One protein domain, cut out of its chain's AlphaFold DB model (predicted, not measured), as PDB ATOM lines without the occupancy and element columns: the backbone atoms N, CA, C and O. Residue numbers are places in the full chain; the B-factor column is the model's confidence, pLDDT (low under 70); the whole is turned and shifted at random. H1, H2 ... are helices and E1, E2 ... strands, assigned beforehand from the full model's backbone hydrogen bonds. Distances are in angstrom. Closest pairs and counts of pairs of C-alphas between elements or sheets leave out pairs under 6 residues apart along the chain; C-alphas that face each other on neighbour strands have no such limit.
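AT A GLANCE: This is residues 10 to 133 of the 521 residues of an uncharacterized protein of Trypanosoma congolense (strain IL3000) (UniProt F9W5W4). A twisted sheet of seven strands makes the middle of this domain, with the long helix H1 covering one face and H2 and H4 over the other, H2 toward the E4 edge and H4 toward the E7 edge. The short H3 sits between H2 and H4 and only grazes the sheet. The 124 printed residues include four named helices and seven named strands in the order E1 H1 E2 E3 E4 H2 E5 H3 E6 H4 E7; the mixed sheet runs E4 E3 E2 E5 E6 E1 E7. The class is mixed, helices and strands, and the whole is compact, with a radius of gyration of the C-alphas of 13.8 A and a rounded outline of 37 by 28 by 27 A.

HOW THE PARTS SIT: Begin at E1, residues 10 to 14, an inner strand, and go on to H1, residues 20 to 34, which is on the sheet. E2, E3 and E4, residues 42 to 47, 50 to 55 and 60 to 64, form a meander, each strand the antiparallel neighbour of the one before, in two hairpins; look for N 45 and O 52 at 2.8 A, and N 53 and O 62 at 2.9 A. H2, residues 67 to 78, lies over E3 and E2 at a height over the sheet of 9.1 A and runs along the strands, at 15 degrees to E2 on the local plane; its closest C-alpha pair with E3 is Gln 67 and Glu 50, 5.5 A. E5, residues 84 to 89, is the parallel neighbour of E2, with N 87 and O 44 at 2.8 A; the closest C-alphas of H1 and E5 are those of Ser 21 and Asp 89, 6.0 A. H3, residues 97 to 100, and H2 are close but not clearly touching, Val 71 and Leu 100 having C-alphas 6.8 A apart. E6, residues 105 to 110, is parallel to E5, with N 107 and O 86 at 2.8 A, and to E1, with N 12 and O 108 at 2.7 A. H4, residues 114 to 123, lies over E1 and only just not over E7, residues 128 to 132, on which 2 of its C-alphas fall; its height is 9.8 A, and it is on the same face as H2, opposite to H1. E7 is parallel to E1, with N 130 and O 11 at 2.8 A. E5, H3, E6 is a strand-helix-strand unit, two parallel neighbours with a helix between; E1, H1, E2, then E4, H2, E5, and E6, H4, E7 are split units, with other strands between theirs; each of these four crossovers is right-handed. In H2 every O i to N i+4 pair is within hydrogen-bond range; H1 has 9 of 11, H4 has 5 of 6, and H3 is too short for one.

IN THESE COORDINATES: Find C-alpha 10 at (46.717, 56.030, -9.020), where E1 begins. H1 starts at C-alpha 20, (33.947, 57.274, -3.300), and spans 20.2 A. E2, E3, E5 and E6 span 16.4, 16.7, 16.7 and 16.5 A, H2 spans 16.5 A and H4 14.3 A. E4, H3 and E7 are shorter; E7 ends at C-alpha 132, (35.886, 61.928, -10.207).

THE WHOLE: The C-alphas farthest apart are those of Arg 80 and Asn 133, 38.6 A. The printed part has no cut and no long link. Mean pLDDT of the printed part is 81.4; look for values under 70 at residues 19 to 22 and 91 to 102.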
ATOM      1  N   PHE A  10      47.827  55.158  -8.668       85.06
ATOM      2  CA  PHE A  10      46.717  56.030  -9.020       85.06
ATOM      3  C   PHE A  10      46.127  56.630  -7.755       85.06
ATOM      4  O   PHE A  10      45.863  55.916  -6.788       85.06
ATOM      5  N   PHE A  11      45.909  57.940  -7.766       85.38
ATOM      6  CA  PHE A  11      45.288  58.642  -6.655       85.38
ATOM      7  C   PHE A  11      43.967  59.243  -7.120       85.38
ATOM      8  O   PHE A  11      43.924  60.243  -7.828       85.38
ATOM      9  N   VAL A  12      42.886  58.579  -6.755       87.06
ATOM     10  CA  VAL A  12      41.520  58.860  -7.165       87.06
ATOM     11  C   VAL A  12      40.875  59.813  -6.164       87.06
ATOM     12  O   VAL A  12      40.741  59.498  -4.985       87.06
ATOM     13  N   ILE A  13      40.464  60.984  -6.638       83.12
ATOM     14  CA  ILE A  13      40.001  62.099  -5.813       83.12
ATOM     15  C   ILE A  13      38.564  62.436  -6.200       83.12
ATOM     16  O   ILE A  13      38.288  62.768  -7.352       83.12
ATOM     17  N   GLY A  14      37.645  62.395  -5.238       83.31
ATOM     18  CA  GLY A  14      36.232  62.697  -5.479       83.31
ATOM     19  C   GLY A  14      35.599  63.502  -4.352       83.31
ATOM     20  O   GLY A  14      36.034  63.435  -3.202       83.31
ATOM     21  N   THR A  15      34.540  64.251  -4.661       83.62
ATOM     22  CA  THR A  15      33.802  65.051  -3.669       83.62
ATOM     23  C   THR A  15      33.230  64.168  -2.544       83.62
ATOM     24  O   THR A  15      32.615  63.140  -2.830       83.62
ATOM     25  N   PRO A  16      33.339  64.541  -1.253       79.00
ATOM     26  CA  PRO A  16      32.789  63.735  -0.169       79.00
ATOM     27  C   PRO A  16      31.273  63.562  -0.304       79.00
ATOM     28  O   PRO A  16      30.544  64.514  -0.576       79.00
ATOM     29  N   GLY A  17      30.781  62.346  -0.065       76.50
ATOM     30  CA  GLY A  17      29.349  62.035  -0.138       76.50
ATOM     31  C   GLY A  17      28.843  61.563  -1.506       76.50
ATOM     32  O   GLY A  17      27.667  61.206  -1.595       76.50
ATOM     33  N   ILE A  18      29.709  61.474  -2.528       76.44
ATOM     34  CA  ILE A  18      29.358  60.834  -3.815       76.44
ATOM     35  C   ILE A  18      29.476  59.310  -3.800       76.44
ATOM     36  O   ILE A  18      29.119  58.653  -4.768       76.44
ATOM     37  N   GLY A  19      29.940  58.742  -2.685       65.06
ATOM     38  CA  GLY A  19      30.158  57.305  -2.560       65.06
ATOM     39  C   GLY A  19      31.515  56.856  -3.094       65.06
ATOM     40  O   GLY A  19      31.600  55.760  -3.627       65.06
ATOM     41  N   ASN A  20      32.575  57.656  -2.929       68.44
ATOM     42  CA  ASN A  20      33.947  57.274  -3.300       68.44
ATOM     43  C   ASN A  20      34.298  55.840  -2.845       68.44
ATOM     44  O   ASN A  20      34.773  55.031  -3.630       68.44
ATOM     45  N   SER A  21      33.968  55.475  -1.609       60.34
ATOM     46  CA  SER A  21      34.242  54.144  -1.064       60.34
ATOM     47  C   SER A  21      33.272  53.064  -1.557       60.34
ATOM     48  O   SER A  21      33.661  52.054  -2.140       60.34
ATOM     49  N   ARG A  22      31.966  53.282  -1.366       66.19
ATOM     50  CA  ARG A  22      30.923  52.278  -1.655       66.19
ATOM     51  C   ARG A  22      30.558  52.154  -3.136       66.19
ATOM     52  O   ARG A  22      30.051  51.112  -3.536       66.19
ATOM     53  N   GLY A  23      30.815  53.183  -3.933       75.62
ATOM     54  CA  GLY A  23      30.598  53.235  -5.377       75.62
ATOM     55  C   GLY A  23      31.900  53.035  -6.144       75.62
ATOM     56  O   GLY A  23      32.096  51.992  -6.763       75.62
ATOM     57  N   THR A  24      32.821  54.002  -6.082       82.00
ATOM     58  CA  THR A  24      34.083  53.907  -6.835       82.00
ATOM     59  C   THR A  24      34.942  52.746  -6.344       82.00
ATOM     60  O   THR A  24      35.413  51.972  -7.167       82.00
ATOM     61  N   GLY A  25      35.105  52.562  -5.032       84.62
ATOM     62  CA  GLY A  25      35.899  51.466  -4.470       84.62
ATOM     63  C   GLY A  25      35.357  50.080  -4.812       84.62
ATOM     64  O   GLY A  25      36.125  49.204  -5.199       84.62
ATOM     65  N   SER A  26      34.037  49.886  -4.768       83.38
ATOM     66  CA  SER A  26      33.415  48.612  -5.160       83.38
ATOM     67  C   SER A  26      33.513  48.350  -6.668       83.38
ATOM     68  O   SER A  26      33.806  47.225  -7.072       83.38
ATOM     69  N   SER A  27      33.350  49.381  -7.505       86.00
ATOM     70  CA  SER A  27      33.552  49.288  -8.956       86.00
ATOM     71  C   SER A  27      35.015  48.980  -9.308       86.00
ATOM     72  O   SER A  27      35.298  48.073 -10.095       86.00
ATOM     73  N   LEU A  28      35.952  49.668  -8.648       87.75
ATOM     74  CA  LEU A  28      37.385  49.409  -8.756       87.75
ATOM     75  C   LEU A  28      37.769  48.043  -8.213       87.75
ATOM     76  O   LEU A  28      38.763  47.515  -8.672       87.75
ATOM     77  N   LEU A  29      37.034  47.466  -7.262       91.25
ATOM     78  CA  LEU A  29      37.261  46.103  -6.779       91.25
ATOM     79  C   LEU A  29      36.726  45.068  -7.772       91.25
ATOM     80  O   LEU A  29      37.375  44.051  -8.018       91.25
ATOM     81  N   TYR A  30      35.568  45.336  -8.374       90.38
ATOM     82  CA  TYR A  30      34.944  44.458  -9.358       90.38
ATOM     83  C   TYR A  30      35.881  44.181 -10.543       90.38
ATOM     84  O   TYR A  30      36.104  43.025 -10.900       90.38
ATOM     85  N   GLN A  31      36.505  45.217 -11.112       88.19
ATOM     86  CA  GLN A  31      37.356  45.073 -12.300       88.19
ATOM     87  C   GLN A  31      38.564  44.113 -12.097       88.19
ATOM     88  O   GLN A  31      38.667  43.133 -12.838       88.19
ATOM     89  N   PRO A  32      39.440  44.284 -11.084       87.69
ATOM     90  CA  PRO A  32      40.506  43.349 -10.724       87.69
ATOM     91  C   PRO A  32      40.018  41.935 -10.420       87.69
ATOM     92  O   PRO A  32      40.691  40.964 -10.767       87.69
ATOM     93  N   LEU A  33      38.855  41.791  -9.774       89.06
ATOM     94  CA  LEU A  33      38.299  40.475  -9.455       89.06
ATOM     95  C   LEU A  33      37.834  39.708 -10.699       89.06
ATOM     96  O   LEU A  33      37.844  38.474 -10.668       89.06
ATOM     97  N   HIS A  34      37.516  40.408 -11.789       86.88
ATOM     98  CA  HIS A  34      37.131  39.834 -13.082       86.88
ATOM     99  C   HIS A  34      38.267  39.760 -14.116       86.88
ATOM    100  O   HIS A  34      38.066  39.222 -15.201       86.88
ATOM    101  N   TYR A  35      39.470  40.228 -13.780       83.19
ATOM    102  CA  TYR A  35      40.653  40.094 -14.637       83.19
ATOM    103  C   TYR A  35      41.112  38.626 -14.767       83.19
ATOM    104  O   TYR A  35      40.620  37.760 -14.054       83.19
ATOM    105  N   HIS A  36      42.089  38.270 -15.601       77.94
ATOM    106  CA  HIS A  36      42.596  36.885 -15.573       77.94
ATOM    107  C   HIS A  36      43.316  36.587 -14.239       77.94
ATOM    108  O   HIS A  36      44.154  37.366 -13.779       77.94
ATOM    109  N   SER A  37      42.952  35.491 -13.559       77.12
ATOM    110  CA  SER A  37      43.464  35.133 -12.217       77.12
ATOM    111  C   SER A  37      44.940  34.741 -12.197       77.12
ATOM    112  O   SER A  37      45.587  34.832 -11.153       77.12
ATOM    113  N   GLU A  38      45.485  34.348 -13.346       77.44
ATOM    114  CA  GLU A  38      46.903  34.029 -13.518       77.44
ATOM    115  C   GLU A  38      47.792  35.274 -13.485       77.44
ATOM    116  O   GLU A  38      48.933  35.188 -13.041       77.44
ATOM    117  N   TRP A  39      47.262  36.427 -13.905       77.88
ATOM    118  CA  TRP A  39      48.008  37.688 -13.992       77.88
ATOM    119  C   TRP A  39      47.832  38.553 -12.748       77.88
ATOM    120  O   TRP A  39      48.726  39.304 -12.381       77.88
ATOM    121  N   LEU A  40      46.693  38.424 -12.064       86.19
ATOM    122  CA  LEU A  40      46.447  39.115 -10.807       86.19
ATOM    123  C   LEU A  40      45.924  38.136  -9.763       86.19
ATOM    124  O   LEU A  40      44.730  37.836  -9.715       86.19
ATOM    125  N   ARG A  41      46.834  37.626  -8.931       88.94
ATOM    126  CA  ARG A  41      46.544  36.540  -7.986       88.94
ATOM    127  C   ARG A  41      45.898  37.017  -6.695       88.94
ATOM    128  O   ARG A  41      45.109  36.274  -6.105       88.94
ATOM    129  N   VAL A  42      46.234  38.228  -6.254       92.56
ATOM    130  CA  VAL A  42      45.743  38.785  -4.992       92.56
ATOM    131  C   VAL A  42      45.244  40.211  -5.184       92.56
ATOM    132  O   VAL A  42      45.907  41.028  -5.816       92.56
ATOM    133  N   VAL A  43      44.082  40.513  -4.612       93.44
ATOM    134  CA  VAL A  43      43.550  41.879  -4.527       93.44
ATOM    135  C   VAL A  43      43.300  42.189  -3.061       93.44
ATOM    136  O   VAL A  43      42.680  41.388  -2.366       93.44
ATOM    137  N   ALA A  44      43.804  43.314  -2.571       92.56
ATOM    138  CA  ALA A  44      43.548  43.788  -1.218       92.56
ATOM    139  C   ALA A  44      42.685  45.046  -1.274       92.56
ATOM    140  O   ALA A  44      43.008  45.971  -2.014       92.56
ATOM    141  N   TYR A  45      41.612  45.080  -0.491       91.62
ATOM    142  CA  TYR A  45      40.731  46.233  -0.370       91.62
ATOM    143  C   TYR A  45      40.689  46.712   1.077       91.62
ATOM    144  O   TYR A  45      40.212  45.989   1.951       91.62
ATOM    145  N   PHE A  46      41.217  47.907   1.314       88.50
ATOM    146  CA  PHE A  46      41.160  48.601   2.596       88.50
ATOM    147  C   PHE A  46      40.024  49.612   2.538       88.50
ATOM    148  O   PHE A  46      39.980  50.424   1.614       88.50
ATOM    149  N   VAL A  47      39.104  49.526   3.493       85.06
ATOM    150  CA  VAL A  47      37.910  50.369   3.562       85.06
ATOM    151  C   VAL A  47      37.511  50.539   5.017       85.06
ATOM    152  O   VAL A  47      37.491  49.562   5.765       85.06
ATOM    153  N   GLU A  48      37.203  51.777   5.409       79.50
ATOM    154  CA  GLU A  48      36.977  52.130   6.818       79.50
ATOM    155  C   GLU A  48      38.182  51.651   7.667       79.50
ATOM    156  O   GLU A  48      39.327  51.891   7.279       79.50
ATOM    157  N   ASP A  49      37.967  50.942   8.775       80.75
ATOM    158  CA  ASP A  49      39.051  50.437   9.636       80.75
ATOM    159  C   ASP A  49      39.480  48.993   9.313       80.75
ATOM    160  O   ASP A  49      40.344  48.418   9.977       80.75
ATOM    161  N   GLU A  50      38.933  48.409   8.245       86.62
ATOM    162  CA  GLU A  50      39.085  46.992   7.923       86.62
ATOM    163  C   GLU A  50      39.819  46.757   6.601       86.62
ATOM    164  O   GLU A  50      40.020  47.648   5.771       86.62
ATOM    165  N   ALA A  51      40.213  45.502   6.378       90.38
ATOM    166  CA  ALA A  51      40.819  45.082   5.127       90.38
ATOM    167  C   ALA A  51      40.338  43.701   4.679       90.38
ATOM    168  O   ALA A  51      40.202  42.767   5.467       90.38
ATOM    169  N   HIS A  52      40.148  43.554   3.374       93.25
ATOM    170  CA  HIS A  52      39.712  42.322   2.732       93.25
ATOM    171  C   HIS A  52      40.761  41.888   1.712       93.25
ATOM    172  O   HIS A  52      41.063  42.626   0.777       93.25
ATOM    173  N   ILE A  53      41.326  40.693   1.878       94.62
ATOM    174  CA  ILE A  53      42.304  40.130   0.939       94.62
ATOM    175  C   ILE A  53      41.655  38.983   0.168       94.62
ATOM    176  O   ILE A  53      41.276  37.965   0.750       94.62
ATOM    177  N   PHE A  54      41.569  39.143  -1.148       94.44
ATOM    178  CA  PHE A  54      41.004  38.190  -2.092       94.44
ATOM    179  C   PHE A  54      42.122  37.374  -2.741       94.44
ATOM    180  O   PHE A  54      42.899  37.895  -3.540       94.44
ATOM    181  N   TYR A  55      42.185  36.084  -2.424       92.31
ATOM    182  CA  TYR A  55      43.067  35.106  -3.055       92.31
ATOM    183  C   TYR A  55      42.326  34.478  -4.231       92.31
ATOM    184  O   TYR A  55      41.526  33.554  -4.068       92.31
ATOM    185  N   ARG A  56      42.567  35.001  -5.433       89.19
ATOM    186  CA  ARG A  56      41.745  34.702  -6.614       89.19
ATOM    187  C   ARG A  56      41.928  33.271  -7.113       89.19
ATOM    188  O   ARG A  56      40.946  32.637  -7.481       89.19
ATOM    189  N   GLY A  57      43.150  32.737  -7.040       83.19
ATOM    190  CA  GLY A  57      43.429  31.332  -7.371       83.19
ATOM    191  C   GLY A  57      42.754  30.333  -6.422       83.19
ATOM    192  O   GLY A  57      42.332  29.269  -6.852       83.19
ATOM    193  N   GLU A  58      42.590  30.702  -5.151       87.06
ATOM    194  CA  GLU A  58      41.922  29.876  -4.132       87.06
ATOM    195  C   GLU A  58      40.410  30.143  -4.049       87.06
ATOM    196  O   GLU A  58      39.712  29.478  -3.290       87.06
ATOM    197  N   ARG A  59      39.903  31.148  -4.781       88.25
ATOM    198  CA  ARG A  59      38.530  31.674  -4.662       88.25
ATOM    199  C   ARG A  59      38.138  31.967  -3.206       88.25
ATOM    200  O   ARG A  59      37.007  31.719  -2.793       88.25
ATOM    201  N   ARG A  60      39.081  32.511  -2.433       93.25
ATOM    202  CA  ARG A  60      38.940  32.765  -0.994       93.25
ATOM    203  C   ARG A  60      39.091  34.246  -0.677       93.25
ATOM    204  O   ARG A  60      39.975  34.904  -1.217       93.25
ATOM    205  N   VAL A  61      38.285  34.748   0.255       94.94
ATOM    206  CA  VAL A  61      38.444  36.082   0.848       94.94
ATOM    207  C   VAL A  61      38.740  35.953   2.340       94.94
ATOM    208  O   VAL A  61      38.188  35.085   3.013       94.94
ATOM    209  N   VAL A  62      39.639  36.793   2.852       96.19
ATOM    210  CA  VAL A  62      39.954  36.884   4.283       96.19
ATOM    211  C   VAL A  62      39.757  38.322   4.737       96.19
ATOM    212  O   VAL A  62      40.375  39.229   4.177       96.19
ATOM    213  N   ARG A  63      38.910  38.509   5.749       95.94
ATOM    214  CA  ARG A  63      38.666  39.790   6.416       95.94
ATOM    215  C   ARG A  63      39.642  39.970   7.577       95.94
ATOM    216  O   ARG A  63      39.924  39.017   8.299       95.94
ATOM    217  N   TYR A  64      40.136  41.187   7.739       92.19
ATOM    218  CA  TYR A  64      40.982  41.627   8.839       92.19
ATOM    219  C   TYR A  64      40.317  42.839   9.484       92.19
ATOM    220  O   TYR A  64      40.092  43.839   8.807       92.19
ATOM    221  N   GLU A  65      40.036  42.739  10.782       88.81
ATOM    222  CA  GLU A  65      39.472  43.837  11.584       88.81
ATOM    223  C   GLU A  65      40.490  44.962  11.816       88.81
ATOM    224  O   GLU A  65      40.110  46.099  12.044       88.81
ATOM    225  N   GLU A  66      41.789  44.660  11.712       85.38
ATOM    226  CA  GLU A  66      42.863  45.645  11.821       85.38
ATOM    227  C   GLU A  66      43.671  45.739  10.521       85.38
ATOM    228  O   GLU A  66      44.319  44.775  10.089       85.38
ATOM    229  N   GLN A  67      43.746  46.942   9.944       84.75
ATOM    230  CA  GLN A  67      44.524  47.200   8.725       84.75
ATOM    231  C   GLN A  67      45.995  46.752   8.845       84.75
ATOM    232  O   GLN A  67      46.570  46.205   7.900       84.75
ATOM    233  N   ARG A  68      46.625  46.916  10.020       83.69
ATOM    234  CA  ARG A  68      48.034  46.537  10.256       83.69
ATOM    235  C   ARG A  68      48.291  45.037  10.089       83.69
ATOM    236  O   ARG A  68      49.355  44.647   9.588       83.69
ATOM    237  N   ALA A  69      47.330  44.199  10.472       88.00
ATOM    238  CA  ALA A  69      47.420  42.754  10.299       88.00
ATOM    239  C   ALA A  69      47.394  42.382   8.807       88.00
ATOM    240  O   ALA A  69      48.236  41.606   8.339       88.00
ATOM    241  N   ALA A  70      46.510  43.019   8.033       89.44
ATOM    242  CA  ALA A  70      46.453  42.844   6.584       89.44
ATOM    243  C   ALA A  70      47.736  43.324   5.888       89.44
ATOM    244  O   ALA A  70      48.294  42.590   5.071       89.44
ATOM    245  N   VAL A  71      48.273  44.493   6.259       87.31
ATOM    246  CA  VAL A  71      49.556  45.005   5.734       87.31
ATOM    247  C   VAL A  71      50.688  44.002   5.979       87.31
ATOM    248  O   VAL A  71      51.468  43.699   5.074       87.31
ATOM    249  N   SER A  72      50.766  43.438   7.188       87.25
ATOM    250  CA  SER A  72      51.773  42.425   7.533       87.25
ATOM    251  C   SER A  72      51.622  41.163   6.681       87.25
ATOM    252  O   SER A  72      52.621  40.607   6.208       87.25
ATOM    253  N   LYS A  73      50.380  40.741   6.409       90.94
ATOM    254  CA  LYS A  73      50.109  39.610   5.520       90.94
ATOM    255  C   LYS A  73      50.546  39.895   4.084       90.94
ATOM    256  O   LYS A  73      51.230  39.054   3.501       90.94
ATOM    257  N   ILE A  74      50.212  41.067   3.543       89.19
ATOM    258  CA  ILE A  74      50.595  41.492   2.186       89.19
ATOM    259  C   ILE A  74      52.116  41.484   2.036       89.19
ATOM    260  O   ILE A  74      52.625  40.895   1.087       89.19
ATOM    261  N   LYS A  75      52.867  42.019   3.010       87.19
ATOM    262  CA  LYS A  75      54.341  41.956   3.004       87.19
ATOM    263  C   LYS A  75      54.863  40.520   2.902       87.19
ATOM    264  O   LYS A  75      55.839  40.266   2.200       87.19
ATOM    265  N   GLY A  76      54.216  39.570   3.577       88.12
ATOM    266  CA  GLY A  76      54.541  38.147   3.468       88.12
ATOM    267  C   GLY A  76      54.255  37.555   2.085       88.12
ATOM    268  O   GLY A  76      55.024  36.722   1.613       88.12
ATOM    269  N   VAL A  77      53.180  37.993   1.425       89.06
ATOM    270  CA  VAL A  77      52.825  37.578   0.056       89.06
ATOM    271  C   VAL A  77      53.810  38.160  -0.964       89.06
ATOM    272  O   VAL A  77      54.315  37.421  -1.805       89.06
ATOM    273  N   VAL A  78      54.166  39.440  -0.832       86.06
ATOM    274  CA  VAL A  78      55.171  40.116  -1.673       86.06
ATOM    275  C   VAL A  78      56.533  39.421  -1.582       86.06
ATOM    276  O   VAL A  78      57.190  39.216  -2.597       86.06
ATOM    277  N   LYS A  79      56.952  38.978  -0.386       86.94
ATOM    278  CA  LYS A  79      58.199  38.204  -0.204       86.94
ATOM    279  C   LYS A  79      58.221  36.876  -0.970       86.94
ATOM    280  O   LYS A  79      59.301  36.336  -1.186       86.94
ATOM    281  N   ARG A  80      57.056  36.348  -1.355       88.12
ATOM    282  CA  ARG A  80      56.908  35.130  -2.169       88.12
ATOM    283  C   ARG A  80      56.788  35.431  -3.668       88.12
ATOM    284  O   ARG A  80      56.431  34.533  -4.419       88.12
ATOM    285  N   ASP A  81      57.052  36.674  -4.075       86.06
ATOM    286  CA  ASP A  81      57.021  37.148  -5.465       86.06
ATOM    287  C   ASP A  81      55.658  36.973  -6.157       86.06
ATOM    288  O   ASP A  81      55.550  36.781  -7.363       86.06
ATOM    289  N   ILE A  82      54.580  37.021  -5.370       86.69
ATOM    290  CA  ILE A  82      53.214  36.986  -5.889       86.69
ATOM    291  C   ILE A  82      52.783  38.421  -6.180       86.69
ATOM    292  O   ILE A  82      52.808  39.263  -5.282       86.69
ATOM    293  N   GLU A  83      52.366  38.685  -7.416       85.25
ATOM    294  CA  GLU A  83      51.811  39.974  -7.830       85.25
ATOM    295  C   GLU A  83      50.371  40.157  -7.341       85.25
ATOM    296  O   GLU A  83      49.575  39.211  -7.247       85.25
ATOM    297  N   GLY A  84      50.035  41.404  -7.038       88.75
ATOM    298  CA  GLY A  84      48.722  41.779  -6.552       88.75
ATOM    299  C   GLY A  84      48.432  43.258  -6.758       88.75
ATOM    300  O   GLY A  84      49.256  44.011  -7.283       88.75
ATOM    301  N   PHE A  85      47.230  43.651  -6.354       90.00
ATOM    302  CA  PHE A  85      46.727  45.012  -6.490       90.00
ATOM    303  C   PHE A  85      46.075  45.459  -5.187       90.00
ATOM    304  O   PHE A  85      45.407  44.667  -4.517       90.00
ATOM    305  N   ILE A  86      46.278  46.718  -4.823       89.94
ATOM    306  CA  ILE A  86      45.746  47.308  -3.599       89.94
ATOM    307  C   ILE A  86      44.780  48.418  -3.972       89.94
ATOM    308  O   ILE A  86      45.127  49.328  -4.716       89.94
ATOM    309  N   ILE A  87      43.585  48.359  -3.407       90.44
ATOM    310  CA  ILE A  87      42.637  49.463  -3.390       90.44
ATOM    311  C   ILE A  87      42.577  49.937  -1.947       90.44
ATOM    312  O   ILE A  87      42.321  49.138  -1.043       90.44
ATOM    313  N   PHE A  88      42.857  51.212  -1.725       87.38
ATOM    314  CA  PHE A  88      42.913  51.778  -0.388       87.38
ATOM    315  C   PHE A  88      42.028  53.012  -0.309       87.38
ATOM    316  O   PHE A  88      42.346  54.044  -0.892       87.38
ATOM    317  N   ASP A  89      40.918  52.894   0.407       84.50
ATOM    318  CA  ASP A  89      40.009  53.997   0.678       84.50
ATOM    319  C   ASP A  89      40.450  54.756   1.934       84.50
ATOM    320  O   ASP A  89      40.448  54.227   3.045       84.50
ATOM    321  N   ILE A  90      40.900  55.992   1.732       76.00
ATOM    322  CA  ILE A  90      41.426  56.870   2.771       76.00
ATOM    323  C   ILE A  90      40.239  57.521   3.489       76.00
ATOM    324  O   ILE A  90      39.665  58.512   3.031       76.00
ATOM    325  N   GLY A  91      39.870  56.934   4.627       66.19
ATOM    326  CA  GLY A  91      38.899  57.479   5.571       66.19
ATOM    327  C   GLY A  91      39.530  58.343   6.668       66.19
ATOM    328  O   GLY A  91      40.749  58.405   6.841       66.19
ATOM    329  N   GLU A  92      38.677  58.996   7.453       54.12
ATOM    330  CA  GLU A  92      39.086  59.787   8.615       54.12
ATOM    331  C   GLU A  92      39.724  58.864   9.673       54.12
ATOM    332  O   GLU A  92      39.090  57.929  10.146       54.12
ATOM    333  N   GLY A  93      41.000  59.085  10.011       47.91
ATOM    334  CA  GLY A  93      41.732  58.248  10.975       47.91
ATOM    335  C   GLY A  93      42.487  57.049  10.384       47.91
ATOM    336  O   GLY A  93      43.215  56.385  11.126       47.91
ATOM    337  N   CYS A  94      42.413  56.812   9.069       53.78
ATOM    338  CA  CYS A  94      43.180  55.759   8.401       53.78
ATOM    339  C   CYS A  94      44.698  55.954   8.589       53.78
ATOM    340  O   CYS A  94      45.277  56.952   8.161       53.78
ATOM    341  N   ARG A  95      45.373  54.973   9.207       55.41
ATOM    342  CA  ARG A  95      46.839  54.930   9.368       55.41
ATOM    343  C   ARG A  95      47.375  53.605   8.836       55.41
ATOM    344  O   ARG A  95      47.072  52.554   9.389       55.41
ATOM    345  N   GLY A  96      48.245  53.636   7.824       55.47
ATOM    346  CA  GLY A  96      48.869  52.399   7.326       55.47
ATOM    347  C   GLY A  96      49.415  52.425   5.901       55.47
ATOM    348  O   GLY A  96      50.182  51.528   5.546       55.47
ATOM    349  N   VAL A  97      49.094  53.458   5.112       57.00
ATOM    350  CA  VAL A  97      49.584  53.625   3.728       57.00
ATOM    351  C   VAL A  97      51.117  53.621   3.662       57.00
ATOM    352  O   VAL A  97      51.707  53.062   2.742       57.00
ATOM    353  N   GLU A  98      51.781  54.144   4.694       58.34
ATOM    354  CA  GLU A  98      53.244  54.220   4.795       58.34
ATOM    355  C   GLU A  98      53.943  52.854   4.693       58.34
ATOM    356  O   GLU A  98      55.071  52.753   4.213       58.34
ATOM    357  N   GLY A  99      53.271  51.786   5.138       59.88
ATOM    358  CA  GLY A  99      53.795  50.423   5.111       59.88
ATOM    359  C   GLY A  99      53.553  49.679   3.796       59.88
ATOM    360  O   GLY A  99      54.048  48.557   3.660       59.88
ATOM    361  N   LEU A 100      52.796  50.278   2.872       64.38
ATOM    362  CA  LEU A 100      52.336  49.708   1.603       64.38
ATOM    363  C   LEU A 100      53.097  50.268   0.391       64.38
ATOM    364  O   LEU A 100      52.610  50.192  -0.728       64.38
ATOM    365  N   LEU A 101      54.313  50.792   0.582       60.19
ATOM    366  CA  LEU A 101      55.249  51.101  -0.510       60.19
ATOM    367  C   LEU A 101      55.789  49.788  -1.119       60.19
ATOM    368  O   LEU A 101      56.955  49.434  -0.952       60.19
ATOM    369  N   CYS A 102      54.906  48.996  -1.724       61.59
ATOM    370  CA  CYS A 102      55.179  47.659  -2.238       61.59
ATOM    371  C   CYS A 102      55.270  47.633  -3.769       61.59
ATOM    372  O   CYS A 102      54.866  48.558  -4.460       61.59
ATOM    373  N   SER A 103      55.793  46.528  -4.303       70.12
ATOM    374  CA  SER A 103      55.914  46.245  -5.740       70.12
ATOM    375  C   SER A 103      54.578  45.930  -6.434       70.12
ATOM    376  O   SER A 103      54.568  45.344  -7.514       70.12
ATOM    377  N   TRP A 104      53.448  46.234  -5.794       84.94
ATOM    378  CA  TRP A 104      52.093  45.965  -6.282       84.94
ATOM    379  C   TRP A 104      51.457  47.241  -6.807       84.94
ATOM    380  O   TRP A 104      51.735  48.306  -6.270       84.94
ATOM    381  N   GLY A 105      50.564  47.129  -7.794       83.25
ATOM    382  CA  GLY A 105      49.745  48.259  -8.241       83.25
ATOM    383  C   GLY A 105      48.839  48.771  -7.120       83.25
ATOM    384  O   GLY A 105      48.310  47.971  -6.345       83.25
ATOM    385  N   ILE A 106      48.671  50.092  -7.018       86.12
ATOM    386  CA  ILE A 106      47.894  50.729  -5.947       86.12
ATOM    387  C   ILE A 106      46.944  51.770  -6.541       86.12
ATOM    388  O   ILE A 106      47.372  52.635  -7.305       86.12
ATOM    389  N   ALA A 107      45.675  51.705  -6.143       88.06
ATOM    390  CA  ALA A 107      44.689  52.762  -6.310       88.06
ATOM    391  C   ALA A 107      44.269  53.284  -4.930       88.06
ATOM    392  O   ALA A 107      43.702  52.550  -4.121       88.06
ATOM    393  N   LEU A 108      44.555  54.552  -4.665       87.06
ATOM    394  CA  LEU A 108      44.133  55.251  -3.454       87.06
ATOM    395  C   LEU A 108      42.872  56.033  -3.770       87.06
ATOM    396  O   LEU A 108      42.829  56.722  -4.780       87.06
ATOM    397  N   ILE A 109      41.859  55.928  -2.926       87.19
ATOM    398  CA  ILE A 109      40.619  56.686  -3.042       87.19
ATOM    399  C   ILE A 109      40.611  57.679  -1.895       87.19
ATOM    400  O   ILE A 109      40.757  57.279  -0.746       87.19
ATOM    401  N   ALA A 110      40.473  58.963  -2.194       80.56
ATOM    402  CA  ALA A 110      40.570  60.000  -1.183       80.56
ATOM    403  C   ALA A 110      39.536  61.105  -1.375       80.56
ATOM    404  O   ALA A 110      38.899  61.267  -2.426       80.56
ATOM    405  N   SER A 111      39.381  61.891  -0.313       76.50
ATOM    406  CA  SER A 111      38.661  63.156  -0.370       76.50
ATOM    407  C   SER A 111      39.467  64.216  -1.154       76.50
ATOM    408  O   SER A 111      40.655  64.021  -1.401       76.50
ATOM    409  N   PRO A 112      38.865  65.362  -1.522       72.38
ATOM    410  CA  PRO A 112      39.521  66.472  -2.229       72.38
ATOM    411  C   PRO A 112      40.702  67.119  -1.502       72.38
ATOM    412  O   PRO A 112      41.309  68.048  -2.037       72.38
ATOM    413  N   ASP A 113      40.981  66.712  -0.264       72.00
ATOM    414  CA  ASP A 113      42.121  67.220   0.474       72.00
ATOM    415  C   ASP A 113      43.433  66.738  -0.153       72.00
ATOM    416  O   ASP A 113      43.763  65.554  -0.180       72.00
ATOM    417  N   MET A 114      44.208  67.697  -0.646       70.56
ATOM    418  CA  MET A 114      45.465  67.422  -1.324       70.56
ATOM    419  C   MET A 114      46.603  67.100  -0.348       70.56
ATOM    420  O   MET A 114      47.682  66.749  -0.817       70.56
ATOM    421  N   LYS A 115      46.420  67.209   0.979       73.56
ATOM    422  CA  LYS A 115      47.481  66.859   1.941       73.56
ATOM    423  C   LYS A 115      47.909  65.403   1.813       73.56
ATOM    424  O   LYS A 115      49.094  65.156   1.602       73.56
ATOM    425  N   ASP A 116      46.950  64.480   1.842       73.00
ATOM    426  CA  ASP A 116      47.214  63.045   1.706       73.00
ATOM    427  C   ASP A 116      47.867  62.735   0.353       73.00
ATOM    428  O   ASP A 116      48.830  61.972   0.267       73.00
ATOM    429  N   PHE A 117      47.402  63.397  -0.712       74.50
ATOM    430  CA  PHE A 117      48.004  63.281  -2.038       74.50
ATOM    431  C   PHE A 117      49.450  63.786  -2.069       74.50
ATOM    432  O   PHE A 117      50.322  63.110  -2.607       74.50
ATOM    433  N   HIS A 118      49.726  64.972  -1.524       76.31
ATOM    434  CA  HIS A 118      51.064  65.558  -1.521       76.31
ATOM    435  C   HIS A 118      52.035  64.737  -0.675       76.31
ATOM    436  O   HIS A 118      53.166  64.509  -1.106       76.31
ATOM    437  N   GLU A 119      51.590  64.253   0.484       77.44
ATOM    438  CA  GLU A 119      52.374  63.365   1.334       77.44
ATOM    439  C   GLU A 119      52.685  62.041   0.624       77.44
ATOM    440  O   GLU A 119      53.829  61.578   0.639       77.44
ATOM    441  N   PHE A 120      51.700  61.459  -0.062       76.94
ATOM    442  CA  PHE A 120      51.900  60.236  -0.827       76.94
ATOM    443  C   PHE A 120      52.812  60.455  -2.044       76.94
ATOM    444  O   PHE A 120      53.767  59.707  -2.250       76.94
ATOM    445  N   LYS A 121      52.582  61.519  -2.821       78.50
ATOM    446  CA  LYS A 121      53.380  61.879  -4.002       78.50
ATOM    447  C   LYS A 121      54.838  62.176  -3.649       78.50
ATOM    448  O   LYS A 121      55.721  61.841  -4.431       78.50
ATOM    449  N   ALA A 122      55.108  62.752  -2.476       80.44
ATOM    450  CA  ALA A 122      56.475  62.955  -1.993       80.44
ATOM    451  C   ALA A 122      57.240  61.629  -1.821       80.44
ATOM    452  O   ALA A 122      58.451  61.586  -2.021       80.44
ATOM    453  N   ARG A 123      56.534  60.541  -1.489       76.44
ATOM    454  CA  ARG A 123      57.098  59.188  -1.343       76.44
ATOM    455  C   ARG A 123      57.075  58.396  -2.655       76.44
ATOM    456  O   ARG A 123      57.912  57.522  -2.846       76.44
ATOM    457  N   GLN A 124      56.130  58.698  -3.545       76.12
ATOM    458  CA  GLN A 124      55.931  58.059  -4.849       76.12
ATOM    459  C   GLN A 124      55.785  59.128  -5.954       76.12
ATOM    460  O   GLN A 124      54.658  59.474  -6.332       76.12
ATOM    461  N   PRO A 125      56.899  59.663  -6.495       76.69
ATOM    462  CA  PRO A 125      56.884  60.809  -7.417       76.69
ATOM    463  C   PRO A 125      56.058  60.598  -8.694       76.69
ATOM    464  O   PRO A 125      55.519  61.556  -9.248       76.69
ATOM    465  N   CYS A 126      55.922  59.344  -9.132       78.12
ATOM    466  CA  CYS A 126      55.165  58.922 -10.311       78.12
ATOM    467  C   CYS A 126      53.642  58.847 -10.083       78.12
ATOM    468  O   CYS A 126      52.921  58.379 -10.954       78.12
ATOM    469  N   THR A 127      53.122  59.271  -8.928       78.56
ATOM    470  CA  THR A 127      51.686  59.169  -8.626       78.56
ATOM    471  C   THR A 127      50.865  60.144  -9.471       78.56
ATOM    472  O   THR A 127      51.127  61.354  -9.470       78.56
ATOM    473  N   LEU A 128      49.836  59.626 -10.147       80.69
ATOM    474  CA  LEU A 128      48.940  60.408 -11.002       80.69
ATOM    475  C   LEU A 128      47.593  60.659 -10.304       80.69
ATOM    476  O   LEU A 128      46.958  59.693  -9.865       80.69
ATOM    477  N   PRO A 129      47.141  61.924 -10.199       82.62
ATOM    478  CA  PRO A 129      45.804  62.228  -9.712       82.62
ATOM    479  C   PRO A 129      44.762  61.920 -10.796       82.62
ATOM    480  O   PRO A 129      44.968  62.227 -11.971       82.62
ATOM    481  N   ILE A 130      43.638  61.334 -10.392       84.75
ATOM    482  CA  ILE A 130      42.455  61.097 -11.223       84.75
ATOM    483  C   ILE A 130      41.270  61.720 -10.497       84.75
ATOM    484  O   ILE A 130      40.992  61.348  -9.358       84.75
ATOM    485  N   TYR A 131      40.560  62.645 -11.139       83.12
ATOM    486  CA  TYR A 131      39.436  63.328 -10.512       83.12
ATOM    487  C   TYR A 131      38.105  62.718 -10.949       83.12
ATOM    488  O   TYR A 131      37.859  62.479 -12.131       83.12
ATOM    489  N   ILE A 132      37.220  62.485  -9.981       84.06
ATOM    490  CA  ILE A 132      35.886  61.928 -10.207       84.06
ATOM    491  C   ILE A 132      34.834  63.011  -9.991       84.06
ATOM    492  O   ILE A 132      34.786  63.666  -8.946       84.06
ATOM    493  N   ASN A 133      33.968  63.166 -10.991       84.56
ATOM    494  CA  ASN A 133      32.818  64.056 -10.922       84.56
ATOM    495  C   ASN A 133      31.747  63.515  -9.969       84.56
ATOM    496  O   ASN A 133      31.607  62.311  -9.763       84.56
TER     497      ASN A 133